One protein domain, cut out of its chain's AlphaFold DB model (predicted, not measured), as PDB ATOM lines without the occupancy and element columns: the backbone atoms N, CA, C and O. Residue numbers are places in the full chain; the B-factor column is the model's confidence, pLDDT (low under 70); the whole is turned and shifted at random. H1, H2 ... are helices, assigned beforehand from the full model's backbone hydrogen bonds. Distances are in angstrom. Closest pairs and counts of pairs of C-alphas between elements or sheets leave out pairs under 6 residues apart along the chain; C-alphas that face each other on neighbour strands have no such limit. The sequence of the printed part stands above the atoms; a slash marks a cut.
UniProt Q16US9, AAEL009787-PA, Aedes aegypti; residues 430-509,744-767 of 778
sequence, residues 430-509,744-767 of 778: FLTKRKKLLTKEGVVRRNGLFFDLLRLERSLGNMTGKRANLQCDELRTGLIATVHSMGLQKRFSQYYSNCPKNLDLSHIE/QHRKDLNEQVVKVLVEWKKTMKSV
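AT A GLANCE: This is residues 430 to 509 and 744 to 767 of the 778 residues of the protein "AAEL009787-PA" of Aedes aegypti (UniProt Q16US9). Two long helices, H5 and H2, meet towards their first residues and spread as a V, with short H3 between the arms; H1 folds back along H2 as a hairpin. The printed part has 104 residues with five named helices, H1 to H5, and is all helix. It is compact, radius of gyration of the C-alphas 14.5 A, yet elongated, 50 by 30 by 23 A.

HOW THE PARTS SIT: Start at H5, residues 744 to 767; its residues 750 to 753 alone touch H2, residues 443 to 465, at a steep tilt of 52 degrees, closest C-alphas Asn 447 and Val 753, 7.4 A. H3, residues 479 to 485, touches H5, closest C-alphas Thr 482 and Trp 760, 5.7 A, about perpendicular at 89 degrees. H1, residues 430 to 438, touches H2, closest C-alphas Leu 437 and Arg 446, 5.9 A. H4, residues 489 to 497, touches no helix; 4 of its 5 O i to N i+4 pairs are within hydrogen-bond range, and every such pair in H1, H2, H3 and H5.

IN THESE COORDINATES: Find C-alpha 744 at (-27.287, 12.664, -22.290); H5 runs 35.1 A to C-alpha 767 at (-13.768, 6.094, 9.379).

THE WHOLE: Residues 510 to 743 are cut out, a 14.9 A gap between C-alphas 509 and 744. The link H2 to H3 is long. Residues 443 to 444, 490 to 509 and 744 to 747 have pLDDT under 70.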
ATOM      1  N   PHE A 430      -5.382  -2.128  -6.689       92.81
ATOM      2  CA  PHE A 430      -6.559  -1.442  -6.162       92.81
ATOM      3  C   PHE A 430      -6.181  -0.124  -5.472       92.81
ATOM      4  O   PHE A 430      -6.728   0.926  -5.803       92.81
ATOM      5  N   LEU A 431      -5.188  -0.131  -4.576       90.38
ATOM      6  CA  LEU A 431      -4.719   1.082  -3.894       90.38
ATOM      7  C   LEU A 431      -4.146   2.122  -4.871       90.38
ATOM      8  O   LEU A 431      -4.380   3.324  -4.719       90.38
ATOM      9  N   THR A 432      -3.445   1.669  -5.909       93.19
ATOM     10  CA  THR A 432      -2.856   2.545  -6.930       93.19
ATOM     11  C   THR A 432      -3.929   3.206  -7.791       93.19
ATOM     12  O   THR A 432      -3.932   4.431  -7.938       93.19
ATOM     13  N   LYS A 433      -4.877   2.428  -8.332       91.69
ATOM     14  CA  LYS A 433      -5.994   2.968  -9.127       91.69
ATOM     15  C   LYS A 433      -6.885   3.876  -8.285       91.69
ATOM     16  O   LYS A 433      -7.334   4.909  -8.769       91.69
ATOM     17  N   ARG A 434      -7.045   3.567  -6.997       89.44
ATOM     18  CA  ARG A 434      -7.753   4.408  -6.031       89.44
ATOM     19  C   ARG A 434      -7.088   5.767  -5.874       89.44
ATOM     20  O   ARG A 434      -7.775   6.782  -5.941       89.44
ATOM     21  N   LYS A 435      -5.763   5.805  -5.711       89.81
ATOM     22  CA  LYS A 435      -5.008   7.063  -5.638       89.81
ATOM     23  C   LYS A 435      -5.196   7.899  -6.911       89.81
ATOM     24  O   LYS A 435      -5.453   9.092  -6.802       89.81
ATOM     25  N   LYS A 436      -5.152   7.264  -8.090       89.88
ATOM     26  CA  LYS A 436      -5.383   7.915  -9.396       89.88
ATOM     27  C   LYS A 436      -6.820   8.409  -9.588       89.88
ATOM     28  O   LYS A 436      -7.046   9.456 -10.176       89.88
ATOM     29  N   LEU A 437      -7.814   7.684  -9.084       86.56
ATOM     30  CA  LEU A 437      -9.211   8.109  -9.190       86.56
ATOM     31  C   LEU A 437      -9.497   9.366  -8.353       86.56
ATOM     32  O   LEU A 437     -10.385  10.152  -8.679       86.56
ATOM     33  N   LEU A 438      -8.745   9.550  -7.267       82.12
ATOM     34  CA  LEU A 438      -8.866  10.699  -6.375       82.12
ATOM     35  C   LEU A 438      -8.094  11.935  -6.863       82.12
ATOM     36  O   LEU A 438      -8.360  13.031  -6.363       82.12
ATOM     37  N   THR A 439      -7.186  11.797  -7.836       87.50
ATOM     38  CA  THR A 439      -6.547  12.937  -8.509       87.50
ATOM     39  C   THR A 439      -7.486  13.560  -9.549       87.50
ATOM     40  O   THR A 439      -8.462  12.949  -9.987       87.50
ATOM     41  N   LYS A 440      -7.238  14.820  -9.936       73.75
ATOM     42  CA  LYS A 440      -8.043  15.530 -10.948       73.75
ATOM     43  C   LYS A 440      -7.747  14.993 -12.357       73.75
ATOM     44  O   LYS A 440      -7.057  15.633 -13.136       73.75
ATOM     45  N   GLU A 441      -8.270  13.815 -12.673       80.12
ATOM     46  CA  GLU A 441      -8.225  13.217 -14.015       80.12
ATOM     47  C   GLU A 441      -9.381  13.717 -14.895       80.12
ATOM     48  O   GLU A 441     -10.436  14.104 -14.375       80.12
ATOM     49  N   GLY A 442      -9.218  13.669 -16.221       74.19
ATOM     50  CA  GLY A 442     -10.293  13.945 -17.183       74.19
ATOM     51  C   GLY A 442     -11.474  12.972 -17.043       74.19
ATOM     52  O   GLY A 442     -11.314  11.848 -16.570       74.19
ATOM     53  N   VAL A 443     -12.675  13.397 -17.452       64.50
ATOM     54  CA  VAL A 443     -13.943  12.677 -17.196       64.50
ATOM     55  C   VAL A 443     -13.932  11.240 -17.733       64.50
ATOM     56  O   VAL A 443     -14.296  10.314 -17.012       64.50
ATOM     57  N   VAL A 444     -13.443  11.032 -18.960       67.88
ATOM     58  CA  VAL A 444     -13.333   9.696 -19.582       67.88
ATOM     59  C   VAL A 444     -12.447   8.771 -18.757       67.88
ATOM     60  O   VAL A 444     -12.852   7.676 -18.368       67.88
ATOM     61  N   ARG A 445     -11.242   9.244 -18.436       72.06
ATOM     62  CA  ARG A 445     -10.238   8.481 -17.695       72.06
ATOM     63  C   ARG A 445     -10.696   8.178 -16.271       72.06
ATOM     64  O   ARG A 445     -10.459   7.085 -15.766       72.06
ATOM     65  N   ARG A 446     -11.413   9.114 -15.646       78.88
ATOM     66  CA  ARG A 446     -12.022   8.944 -14.323       78.88
ATOM     67  C   ARG A 446     -13.069   7.830 -14.311       78.88
ATOM     68  O   ARG A 446     -13.059   7.023 -13.389       78.88
ATOM     69  N   ASN A 447     -13.923   7.748 -15.331       73.88
ATOM     70  CA  ASN A 447     -14.915   6.675 -15.427       73.88
ATOM     71  C   ASN A 447     -14.260   5.308 -15.628       73.88
ATOM     72  O   ASN A 447     -14.618   4.363 -14.930       73.88
ATOM     73  N   GLY A 448     -13.262   5.214 -16.514       76.12
ATOM     74  CA  GLY A 448     -12.492   3.978 -16.696       76.12
ATOM     75  C   GLY A 448     -11.859   3.500 -15.385       76.12
ATOM     76  O   GLY A 448     -12.051   2.359 -14.972       76.12
ATOM     77  N   LEU A 449     -11.202   4.411 -14.656       81.62
ATOM     78  CA  LEU A 449     -10.613   4.123 -13.343       81.62
ATOM     79  C   LEU A 449     -11.656   3.711 -12.289       81.62
ATOM     80  O   LEU A 449     -11.365   2.866 -11.442       81.62
ATOM     81  N   PHE A 450     -12.858   4.293 -12.323       83.12
ATOM     82  CA  PHE A 450     -13.958   3.948 -11.422       83.12
ATOM     83  C   PHE A 450     -14.430   2.502 -11.644       83.12
ATOM     84  O   PHE A 450     -14.486   1.726 -10.688       83.12
ATOM     85  N   PHE A 451     -14.685   2.102 -12.894       79.38
ATOM     86  CA  PHE A 451     -15.106   0.733 -13.221       79.38
ATOM     87  C   PHE A 451     -14.034  -0.311 -12.899       79.38
ATOM     88  O   PHE A 451     -14.339  -1.353 -12.310       79.38
ATOM     89  N   ASP A 452     -12.776  -0.010 -13.215       81.94
ATOM     90  CA  ASP A 452     -11.643  -0.866 -12.875       81.94
ATOM     91  C   ASP A 452     -11.549  -1.132 -11.370       81.94
ATOM     92  O   ASP A 452     -11.315  -2.267 -10.947       81.94
ATOM     93  N   LEU A 453     -11.760  -0.100 -10.546       86.25
ATOM     94  CA  LEU A 453     -11.747  -0.251  -9.096       86.25
ATOM     95  C   LEU A 453     -12.879  -1.133  -8.587       86.25
ATOM     96  O   LEU A 453     -12.627  -1.990  -7.746       86.25
ATOM     97  N   LEU A 454     -14.090  -0.983  -9.118       82.75
ATOM     98  CA  LEU A 454     -15.231  -1.820  -8.737       82.75
ATOM     99  C   LEU A 454     -14.995  -3.295  -9.093       82.75
ATOM    100  O   LEU A 454     -15.306  -4.192  -8.303       82.75
ATOM    101  N   ARG A 455     -14.363  -3.570 -10.243       83.56
ATOM    102  CA  ARG A 455     -13.953  -4.927 -10.634       83.56
ATOM    103  C   ARG A 455     -12.894  -5.498  -9.687       83.56
ATOM    104  O   ARG A 455     -13.013  -6.653  -9.261       83.56
ATOM    105  N   LEU A 456     -11.869  -4.712  -9.356       88.62
ATOM    106  CA  LEU A 456     -10.799  -5.115  -8.439       88.62
ATOM    107  C   LEU A 456     -11.322  -5.358  -7.022       88.62
ATOM    108  O   LEU A 456     -10.982  -6.374  -6.420       88.62
ATOM    109  N   GLU A 457     -12.197  -4.489  -6.525       89.00
ATOM    110  CA  GLU A 457     -12.817  -4.600  -5.206       89.00
ATOM    111  C   GLU A 457     -13.646  -5.878  -5.078       89.00
ATOM    112  O   GLU A 457     -13.468  -6.645  -4.129       89.00
ATOM    113  N   ARG A 458     -14.474  -6.187  -6.087       84.38
ATOM    114  CA  ARG A 458     -15.248  -7.436  -6.130       84.38
ATOM    115  C   ARG A 458     -14.334  -8.654  -6.170       84.38
ATOM    116  O   ARG A 458     -14.572  -9.642  -5.477       84.38
ATOM    117  N   SER A 459     -13.276  -8.594  -6.980       88.38
ATOM    118  CA  SER A 459     -12.301  -9.679  -7.057       88.38
ATOM    119  C   SER A 459     -11.585  -9.903  -5.727       88.38
ATOM    120  O   SER A 459     -11.336 -11.058  -5.389       88.38
ATOM    121  N   LEU A 460     -11.219  -8.841  -5.012       89.44
ATOM    122  CA  LEU A 460     -10.572  -8.923  -3.706       89.44
ATOM    123  C   LEU A 460     -11.548  -9.461  -2.649       89.44
ATOM    124  O   LEU A 460     -11.179 -10.375  -1.918       89.44
ATOM    125  N   GLY A 461     -12.807  -9.008  -2.653       84.69
ATOM    126  CA  GLY A 461     -13.864  -9.516  -1.768       84.69
ATOM    127  C   GLY A 461     -14.143 -11.012  -1.952       84.69
ATOM    128  O   GLY A 461     -14.262 -11.760  -0.983       84.69
ATOM    129  N   ASN A 462     -14.146 -11.491  -3.199       84.62
ATOM    130  CA  ASN A 462     -14.274 -12.922  -3.495       84.62
ATOM    131  C   ASN A 462     -13.076 -13.741  -2.985       84.62
ATOM    132  O   ASN A 462     -13.231 -14.917  -2.659       84.62
ATOM    133  N   MET A 463     -11.877 -13.150  -2.943       86.19
ATOM    134  CA  MET A 463     -10.682 -13.813  -2.412       86.19
ATOM    135  C   MET A 463     -10.701 -13.862  -0.880       86.19
ATOM    136  O   MET A 463     -10.383 -14.910  -0.323       86.19
ATOM    137  N   THR A 464     -11.133 -12.789  -0.207       84.75
ATOM    138  CA  THR A 464     -11.278 -12.759   1.260       84.75
ATOM    139  C   THR A 464     -12.417 -13.657   1.751       84.75
ATOM    140  O   THR A 464     -12.283 -14.311   2.777       84.75
ATOM    141  N   GLY A 465     -13.523 -13.768   1.004       78.19
ATOM    142  CA  GLY A 465     -14.663 -14.614   1.386       78.19
ATOM    143  C   GLY A 465     -14.370 -16.119   1.369       78.19
ATOM    144  O   GLY A 465     -15.012 -16.880   2.084       78.19
ATOM    145  N   LYS A 466     -13.381 -16.561   0.582       76.31
ATOM    146  CA  LYS A 466     -12.987 -17.977   0.493       76.31
ATOM    147  C   LYS A 466     -11.975 -18.399   1.560       76.31
ATOM    148  O   LYS A 466     -11.747 -19.596   1.717       76.31
ATOM    149  N   ARG A 467     -11.319 -17.452   2.243       75.50
ATOM    150  CA  ARG A 467     -10.230 -17.740   3.188       75.50
ATOM    151  C   ARG A 467     -10.170 -16.711   4.315       75.50
ATOM    152  O   ARG A 467      -9.873 -15.546   4.077       75.50
ATOM    153  N   ALA A 468     -10.344 -17.173   5.552       73.06
ATOM    154  CA  ALA A 468     -10.375 -16.318   6.743       73.06
ATOM    155  C   ALA A 468      -9.059 -15.562   7.031       73.06
ATOM    156  O   ALA A 468      -9.076 -14.557   7.737       73.06
ATOM    157  N   ASN A 469      -7.924 -16.020   6.487       78.50
ATOM    158  CA  ASN A 469      -6.603 -15.417   6.705       78.50
ATOM    159  C   ASN A 469      -6.261 -14.266   5.741       78.50
ATOM    160  O   ASN A 469      -5.217 -13.638   5.898       78.50
ATOM    161  N   LEU A 470      -7.112 -13.974   4.752       78.38
ATOM    162  CA  LEU A 470      -6.949 -12.828   3.858       78.38
ATOM    163  C   LEU A 470      -7.865 -11.695   4.325       78.38
ATOM    164  O   LEU A 470      -9.083 -11.774   4.173       78.38
ATOM    165  N   GLN A 471      -7.281 -10.629   4.871       78.00
ATOM    166  CA  GLN A 471      -8.007  -9.416   5.256       78.00
ATOM    167  C   GLN A 471      -7.549  -8.217   4.420       78.00
ATOM    168  O   GLN A 471      -6.369  -8.045   4.113       78.00
ATOM    169  N   CYS A 472      -8.513  -7.393   4.015       80.44
ATOM    170  CA  CYS A 472      -8.296  -6.118   3.343       80.44
ATOM    171  C   CYS A 472      -9.305  -5.136   3.935       80.44
ATOM    172  O   CYS A 472     -10.468  -5.109   3.524       80.44
ATOM    173  N   ASP A 473      -8.874  -4.387   4.949       77.75
ATOM    174  CA  ASP A 473      -9.719  -3.431   5.675       77.75
ATOM    175  C   ASP A 473     -10.295  -2.363   4.739       77.75
ATOM    176  O   ASP A 473     -11.407  -1.868   4.930       77.75
ATOM    177  N   GLU A 474      -9.585  -2.083   3.649       77.31
ATOM    178  CA  GLU A 474      -9.980  -1.145   2.608       77.31
ATOM    179  C   GLU A 474     -11.214  -1.600   1.807       77.31
ATOM    180  O   GLU A 474     -11.856  -0.761   1.180       77.31
ATOM    181  N   LEU A 475     -11.592  -2.889   1.848       78.19
ATOM    182  CA  LEU A 475     -12.833  -3.389   1.231       78.19
ATOM    183  C   LEU A 475     -14.070  -3.102   2.081       78.19
ATOM    184  O   LEU A 475     -15.164  -2.962   1.542       78.19
ATOM    185  N   ARG A 476     -13.921  -3.002   3.409       71.06
ATOM    186  CA  ARG A 476     -15.058  -2.764   4.320       71.06
ATOM    187  C   ARG A 476     -15.666  -1.370   4.146       71.06
ATOM    188  O   ARG A 476     -16.811  -1.148   4.514       71.06
ATOM    189  N   THR A 477     -14.898  -0.456   3.562       70.69
ATOM    190  CA  THR A 477     -15.271   0.934   3.263       70.69
ATOM    191  C   THR A 477     -15.235   1.224   1.759       70.69
ATOM    192  O   THR A 477     -15.193   2.383   1.349       70.69
ATOM    193  N   GLY A 478     -15.178   0.177   0.932       76.50
ATOM    194  CA  GLY A 478     -14.921   0.285  -0.498       76.50
ATOM    195  C   GLY A 478     -16.093   0.844  -1.318       76.50
ATOM    196  O   GLY A 478     -17.203   1.050  -0.820       76.50
ATOM    197  N   LEU A 479     -15.832   1.106  -2.600       81.50
ATOM    198  CA  LEU A 479     -16.793   1.646  -3.561       81.50
ATOM    199  C   LEU A 479     -18.043   0.777  -3.694       81.50
ATOM    200  O   LEU A 479     -19.130   1.324  -3.857       81.50
ATOM    201  N   ILE A 480     -17.930  -0.552  -3.623       81.69
ATOM    202  CA  ILE A 480     -19.084  -1.457  -3.717       81.69
ATOM    203  C   ILE A 480     -20.004  -1.236  -2.521       81.69
ATOM    204  O   ILE A 480     -21.211  -1.090  -2.704       81.69
ATOM    205  N   ALA A 481     -19.443  -1.155  -1.312       80.81
ATOM    206  CA  ALA A 481     -20.213  -0.875  -0.106       80.81
ATOM    207  C   ALA A 481     -20.928   0.485  -0.202       80.81
ATOM    208  O   ALA A 481     -22.110   0.574   0.128       80.81
ATOM    209  N   THR A 482     -20.263   1.513  -0.739       83.88
ATOM    210  CA  THR A 482     -20.886   2.822  -0.995       83.88
ATOM    211  C   THR A 482     -21.980   2.756  -2.068       83.88
ATOM    212  O   THR A 482     -23.053   3.324  -1.896       83.88
ATOM    213  N   VAL A 483     -21.772   2.035  -3.172       82.25
ATOM    214  CA  VAL A 483     -22.807   1.844  -4.208       82.25
ATOM    215  C   VAL A 483     -24.038   1.137  -3.629       82.25
ATOM    216  O   VAL A 483     -25.171   1.488  -3.967       82.25
ATOM    217  N   HIS A 484     -23.823   0.161  -2.745       78.56
ATOM    218  CA  HIS A 484     -24.879  -0.534  -2.019       78.56
ATOM    219  C   HIS A 484     -25.628   0.386  -1.051       78.56
ATOM    220  O   HIS A 484     -26.857   0.406  -1.086       78.56
ATOM    221  N   SER A 485     -24.920   1.163  -0.226       81.31
ATOM    222  CA  SER A 485     -25.553   2.075   0.735       81.31
ATOM    223  C   SER A 485     -26.353   3.181   0.045       81.31
ATOM    224  O   SER A 485     -27.392   3.594   0.550       81.31
ATOM    225  N   MET A 486     -25.929   3.602  -1.148       83.38
ATOM    226  CA  MET A 486     -26.663   4.561  -1.978       83.38
ATOM    227  C   MET A 486     -27.839   3.947  -2.754       83.38
ATOM    228  O   MET A 486     -28.527   4.663  -3.479       83.38
ATOM    229  N   GLY A 487     -28.061   2.631  -2.672       81.88
ATOM    230  CA  GLY A 487     -29.123   1.947  -3.417       81.88
ATOM    231  C   GLY A 487     -28.923   1.939  -4.940       81.88
ATOM    232  O   GLY A 487     -29.841   1.602  -5.685       81.88
ATOM    233  N   LEU A 488     -27.726   2.282  -5.431       78.81
ATOM    234  CA  LEU A 488     -27.416   2.380  -6.864       78.81
ATOM    235  C   LEU A 488     -26.955   1.045  -7.465       78.81
ATOM    236  O   LEU A 488     -26.670   0.967  -8.661       78.81
ATOM    237  N   GLN A 489     -26.914  -0.020  -6.656       73.25
ATOM    238  CA  GLN A 489     -26.411  -1.331  -7.056       73.25
ATOM    239  C   GLN A 489     -27.089  -1.864  -8.321       73.25
ATOM    240  O   GLN A 489     -26.379  -2.331  -9.199       73.25
ATOM    241  N   LYS A 490     -28.421  -1.746  -8.455       67.25
ATOM    242  CA  LYS A 490     -29.152  -2.230  -9.643       67.25
ATOM    243  C   LYS A 490     -28.720  -1.517 -10.930       67.25
ATOM    244  O   LYS A 490     -28.532  -2.170 -11.953       67.25
ATOM    245  N   ARG A 491     -28.511  -0.197 -10.854       66.12
ATOM    246  CA  ARG A 491     -28.079   0.628 -11.993       66.12
ATOM    247  C   ARG A 491     -26.650   0.291 -12.384       66.12
ATOM    248  O   ARG A 491     -26.370   0.087 -13.552       66.12
ATOM    249  N   PHE A 492     -25.761   0.141 -11.404       63.25
ATOM    250  CA  PHE A 492     -24.376  -0.199 -11.697       63.25
ATOM    251  C   PHE A 492     -24.163  -1.674 -12.078       63.25
ATOM    252  O   PHE A 492     -23.311  -1.970 -12.908       63.25
ATOM    253  N   SER A 493     -24.967  -2.603 -11.546       59.03
ATOM    254  CA  SER A 493     -24.905  -4.032 -11.880       59.03
ATOM    255  C   SER A 493     -25.182  -4.329 -13.343       59.03
ATOM    256  O   SER A 493     -24.537  -5.222 -13.885       59.03
ATOM    257  N   GLN A 494     -26.057  -3.548 -13.984       57.47
ATOM    258  CA  GLN A 494     -26.324  -3.647 -15.421       57.47
ATOM    259  C   GLN A 494     -25.059  -3.387 -16.256       57.47
ATOM    260  O   GLN A 494     -24.850  -4.063 -17.259       57.47
ATOM    261  N   TYR A 495     -24.163  -2.509 -15.789       55.62
ATOM    262  CA  TYR A 495     -22.873  -2.247 -16.437       55.62
ATOM    263  C   TYR A 495     -21.766  -3.248 -16.037       55.62
ATOM    264  O   TYR A 495     -20.771  -3.369 -16.745       55.62
ATOM    265  N   TYR A 496     -21.905  -3.980 -14.917       50.97
ATOM    266  CA  TYR A 496     -20.888  -4.941 -14.441       50.97
ATOM    267  C   TYR A 496     -21.043  -6.363 -14.986       50.97
ATOM    268  O   TYR A 496     -20.040  -7.065 -15.111       50.97
ATOM    269  N   SER A 497     -22.270  -6.843 -15.215       47.72
ATOM    270  CA  SER A 497     -22.493  -8.211 -15.714       47.72
ATOM    271  C   SER A 497     -22.208  -8.345 -17.206       47.72
ATOM    272  O   SER A 497     -21.872  -9.436 -17.651       47.72
ATOM    273  N   ASN A 498     -22.263  -7.232 -17.941       43.41
ATOM    274  CA  ASN A 498     -21.959  -7.142 -19.359       43.41
ATOM    275  C   ASN A 498     -21.043  -5.928 -19.584       43.41
ATOM    276  O   ASN A 498     -21.526  -4.804 -19.677       43.41
ATOM    277  N   CYS A 499     -19.727  -6.138 -19.712       37.66
ATOM    278  CA  CYS A 499     -18.911  -5.170 -20.459       37.66
ATOM    279  C   CYS A 499     -19.528  -5.103 -21.873       37.66
ATOM    280  O   CYS A 499     -19.858  -6.163 -22.418       37.66
ATOM    281  N   PRO A 500     -19.844  -3.921 -22.416       41.72
ATOM    282  CA  PRO A 500     -21.051  -3.745 -23.212       41.72
ATOM    283  C   PRO A 500     -20.975  -4.478 -24.553       41.72
ATOM    284  O   PRO A 500     -20.317  -4.031 -25.485       41.72
ATOM    285  N   LYS A 501     -21.709  -5.590 -24.659       41.53
ATOM    286  CA  LYS A 501     -22.276  -6.046 -25.937       41.53
ATOM    287  C   LYS A 501     -23.721  -5.601 -26.130       41.53
ATOM    288  O   LYS A 501     -24.199  -5.693 -27.242       41.53
ATOM    289  N   ASN A 502     -24.388  -5.116 -25.086       45.41
ATOM    290  CA  ASN A 502     -25.699  -4.477 -25.155       45.41
ATOM    291  C   ASN A 502     -25.826  -3.581 -23.917       45.41
ATOM    292  O   ASN A 502     -26.051  -4.089 -22.815       45.41
ATOM    293  N   LEU A 503     -25.632  -2.267 -24.073       39.81
ATOM    294  CA  LEU A 503     -26.307  -1.338 -23.170       39.81
ATOM    295  C   LEU A 503     -27.808  -1.544 -23.395       39.81
ATOM    296  O   LEU A 503     -28.247  -1.640 -24.538       39.81
ATOM    297  N   ASP A 504     -28.584  -1.615 -22.318       42.81
ATOM    298  CA  ASP A 504     -30.038  -1.502 -22.392       42.81
ATOM    299  C   ASP A 504     -30.372  -0.047 -22.755       42.81
ATOM    300  O   ASP A 504     -30.610   0.803 -21.899       42.81
ATOM    301  N   LEU A 505     -30.271   0.242 -24.051       45.12
ATOM    302  CA  LEU A 505     -30.685   1.481 -24.691       45.12
ATOM    303  C   LEU A 505     -32.185   1.423 -25.014       45.12
ATOM    304  O   LEU A 505     -32.596   1.912 -26.052       45.12
ATOM    305  N   SER A 506     -33.033   0.852 -24.151       46.09
ATOM    306  CA  SER A 506     -34.480   0.698 -24.409       46.09
ATOM    307  C   SER A 506     -35.252   2.003 -24.657       46.09
ATOM    308  O   SER A 506     -36.444   1.966 -24.955       46.09
ATOM    309  N   HIS A 507     -34.601   3.162 -24.541       41.12
ATOM    310  CA  HIS A 507     -35.154   4.472 -24.888       41.12
ATOM    311  C   HIS A 507     -34.637   5.028 -26.224       41.12
ATOM    312  O   HIS A 507     -35.205   5.992 -26.731       41.12
ATOM    313  N   ILE A 508     -33.568   4.456 -26.781       46.72
ATOM    314  CA  ILE A 508     -33.013   4.831 -28.079       46.72
ATOM    315  C   ILE A 508     -33.430   3.736 -29.048       46.72
ATOM    316  O   ILE A 508     -32.869   2.646 -29.030       46.72
ATOM    317  N   GLU A 509     -34.438   4.025 -29.867       57.53
ATOM    318  CA  GLU A 509     -34.798   3.149 -30.978       57.53
ATOM    319  C   GLU A 509     -33.580   3.011 -31.894       57.53
ATOM    320  O   GLU A 509     -33.136   3.983 -32.514       57.53
ATOM    321  N   GLN A 744     -26.520  12.515 -23.522       58.16
ATOM    322  CA  GLN A 744     -27.287  12.664 -22.290       58.16
ATOM    323  C   GLN A 744     -27.104  11.472 -21.341       58.16
ATOM    324  O   GLN A 744     -26.881  11.664 -20.146       58.16
ATOM    325  N   HIS A 745     -27.056  10.246 -21.864       59.09
ATOM    326  CA  HIS A 745     -26.754   9.059 -21.067       59.09
ATOM    327  C   HIS A 745     -25.331   9.122 -20.478       59.09
ATOM    328  O   HIS A 745     -25.106   8.720 -19.331       59.09
ATOM    329  N   ARG A 746     -24.365   9.713 -21.207       60.22
ATOM    330  CA  ARG A 746     -22.992   9.920 -20.698       60.22
ATOM    331  C   ARG A 746     -23.013  10.835 -19.496       60.22
ATOM    332  O   ARG A 746     -22.332  10.591 -18.502       60.22
ATOM    333  N   LYS A 747     -23.752  11.933 -19.637       69.62
ATOM    334  CA  LYS A 747     -23.882  12.977 -18.634       69.62
ATOM    335  C   LYS A 747     -24.528  12.416 -17.369       69.62
ATOM    336  O   LYS A 747     -23.956  12.576 -16.294       69.62
ATOM    337  N   ASP A 748     -25.609  11.657 -17.505       73.69
ATOM    338  CA  ASP A 748     -26.304  11.031 -16.380       73.69
ATOM    339  C   ASP A 748     -25.420  10.008 -15.651       73.69
ATOM    340  O   ASP A 748     -25.388   9.961 -14.417       73.69
ATOM    341  N   LEU A 749     -24.652   9.206 -16.397       70.25
ATOM    342  CA  LEU A 749     -23.689   8.270 -15.817       70.25
ATOM    343  C   LEU A 749     -22.578   9.012 -15.063       70.25
ATOM    344  O   LEU A 749     -22.241   8.641 -13.937       70.25
ATOM    345  N   ASN A 750     -22.047  10.091 -15.642       72.12
ATOM    346  CA  ASN A 750     -21.043  10.933 -14.991       72.12
ATOM    347  C   ASN A 750     -21.572  11.507 -13.673       72.12
ATOM    348  O   ASN A 750     -20.876  11.469 -12.658       72.12
ATOM    349  N   GLU A 751     -22.806  12.004 -13.662       81.00
ATOM    350  CA  GLU A 751     -23.442  12.530 -12.455       81.00
ATOM    351  C   GLU A 751     -23.613  11.448 -11.380       81.00
ATOM    352  O   GLU A 751     -23.372  11.705 -10.197       81.00
ATOM    353  N   GLN A 752     -23.961  10.215 -11.765       79.88
ATOM    354  CA  GLN A 752     -24.055   9.087 -10.832       79.88
ATOM    355  C   GLN A 752     -22.690   8.698 -10.252       79.88
ATOM    356  O   GLN A 752     -22.572   8.529  -9.037       79.88
ATOM    357  N   VAL A 753     -21.650   8.616 -11.086       80.69
ATOM    358  CA  VAL A 753     -20.271   8.351 -10.642       80.69
ATOM    359  C   VAL A 753     -19.809   9.431  -9.662       80.69
ATOM    360  O   VAL A 753     -19.260   9.117  -8.606       80.69
ATOM    361  N   VAL A 754     -20.087  10.706  -9.950       84.00
ATOM    362  CA  VAL A 754     -19.751  11.823  -9.053       84.00
ATOM    363  C   VAL A 754     -20.451  11.683  -7.700       84.00
ATOM    364  O   VAL A 754     -19.794  11.838  -6.670       84.00
ATOM    365  N   LYS A 755     -21.743  11.337  -7.673       86.88
ATOM    366  CA  LYS A 755     -22.491  11.125  -6.421       86.88
ATOM    367  C   LYS A 755     -21.883   9.999  -5.574       86.88
ATOM    368  O   LYS A 755     -21.671  10.203  -4.379       86.88
ATOM    369  N   VAL A 756     -21.524   8.868  -6.190       85.81
ATOM    370  CA  VAL A 756     -20.851   7.752  -5.495       85.81
ATOM    371  C   VAL A 756     -19.496   8.178  -4.942       85.81
ATOM    372  O   VAL A 756     -19.182   7.896  -3.789       85.81
ATOM    373  N   LEU A 757     -18.695   8.898  -5.728       85.56
ATOM    374  CA  LEU A 757     -17.376   9.362  -5.295       85.56
ATOM    375  C   LEU A 757     -17.443  10.352  -4.127       85.56
ATOM    376  O   LEU A 757     -16.571  10.331  -3.257       85.56
ATOM    377  N   VAL A 758     -18.452  11.225  -4.103       87.69
ATOM    378  CA  VAL A 758     -18.678  12.156  -2.990       87.69
ATOM    379  C   VAL A 758     -19.021  11.391  -1.718       87.69
ATOM    380  O   VAL A 758     -18.417  11.650  -0.677       87.69
ATOM    381  N   GLU A 759     -19.944  10.436  -1.795       88.44
ATOM    382  CA  GLU A 759     -20.359   9.671  -0.621       88.44
ATOM    383  C   GLU A 759     -19.235   8.773  -0.106       88.44
ATOM    384  O   GLU A 759     -18.944   8.757   1.088       88.44
ATOM    385  N   TRP A 760     -18.497   8.141  -1.018       88.25
ATOM    386  CA  TRP A 760     -17.341   7.325  -0.673       88.25
ATOM    387  C   TRP A 760     -16.279   8.137   0.081       88.25
ATOM    388  O   TRP A 760     -15.742   7.689   1.095       88.25
ATOM    389  N   LYS A 761     -16.019   9.384  -0.345       86.38
ATOM    390  CA  LYS A 761     -15.123  10.308   0.372       86.38
ATOM    391  C   LYS A 761     -15.617  10.633   1.784       86.38
ATOM    392  O   LYS A 761     -14.787  10.731   2.689       86.38
ATOM    393  N   LYS A 762     -16.930  10.784   1.999       88.19
ATOM    394  CA  LYS A 762     -17.494  11.019   3.341       88.19
ATOM    395  C   LYS A 762     -17.315   9.806   4.246       88.19
ATOM    396  O   LYS A 762     -16.840   9.971   5.367       88.19
ATOM    397  N   THR A 763     -17.622   8.604   3.753       83.12
ATOM    398  CA  THR A 763     -17.426   7.354   4.506       83.12
ATOM    399  C   THR A 763     -15.969   7.200   4.928       83.12
ATOM    400  O   THR A 763     -15.680   6.914   6.086       83.12
ATOM    401  N   MET A 764     -15.037   7.485   4.014       82.75
ATOM    402  CA  MET A 764     -13.605   7.448   4.309       82.75
ATOM    403  C   MET A 764     -13.186   8.451   5.387       82.75
ATOM    404  O   MET A 764     -12.359   8.118   6.235       82.75
ATOM    405  N   LYS A 765     -13.749   9.665   5.372       86.38
ATOM    406  CA  LYS A 765     -13.460  10.694   6.375       86.38
ATOM    407  C   LYS A 765     -13.993  10.303   7.758       86.38
ATOM    408  O   LYS A 765     -13.251  10.388   8.728       86.38
ATOM    409  N   SER A 766     -15.225   9.798   7.827       84.12
ATOM    410  CA  SER A 766     -15.845   9.321   9.073       84.12
ATOM    411  C   SER A 766     -15.063   8.164   9.702       84.12
ATOM    412  O   SER A 766     -14.812   8.176  10.905       84.12
ATOM    413  N   VAL A 767     -14.595   7.208   8.891       81.06
ATOM    414  CA  VAL A 767     -13.768   6.094   9.379       81.06
ATOM    415  C   VAL A 767     -12.442   6.612   9.938       81.06
ATOM    416  O   VAL A 767     -12.082   6.248  11.054       81.06
TER     417      VAL A 767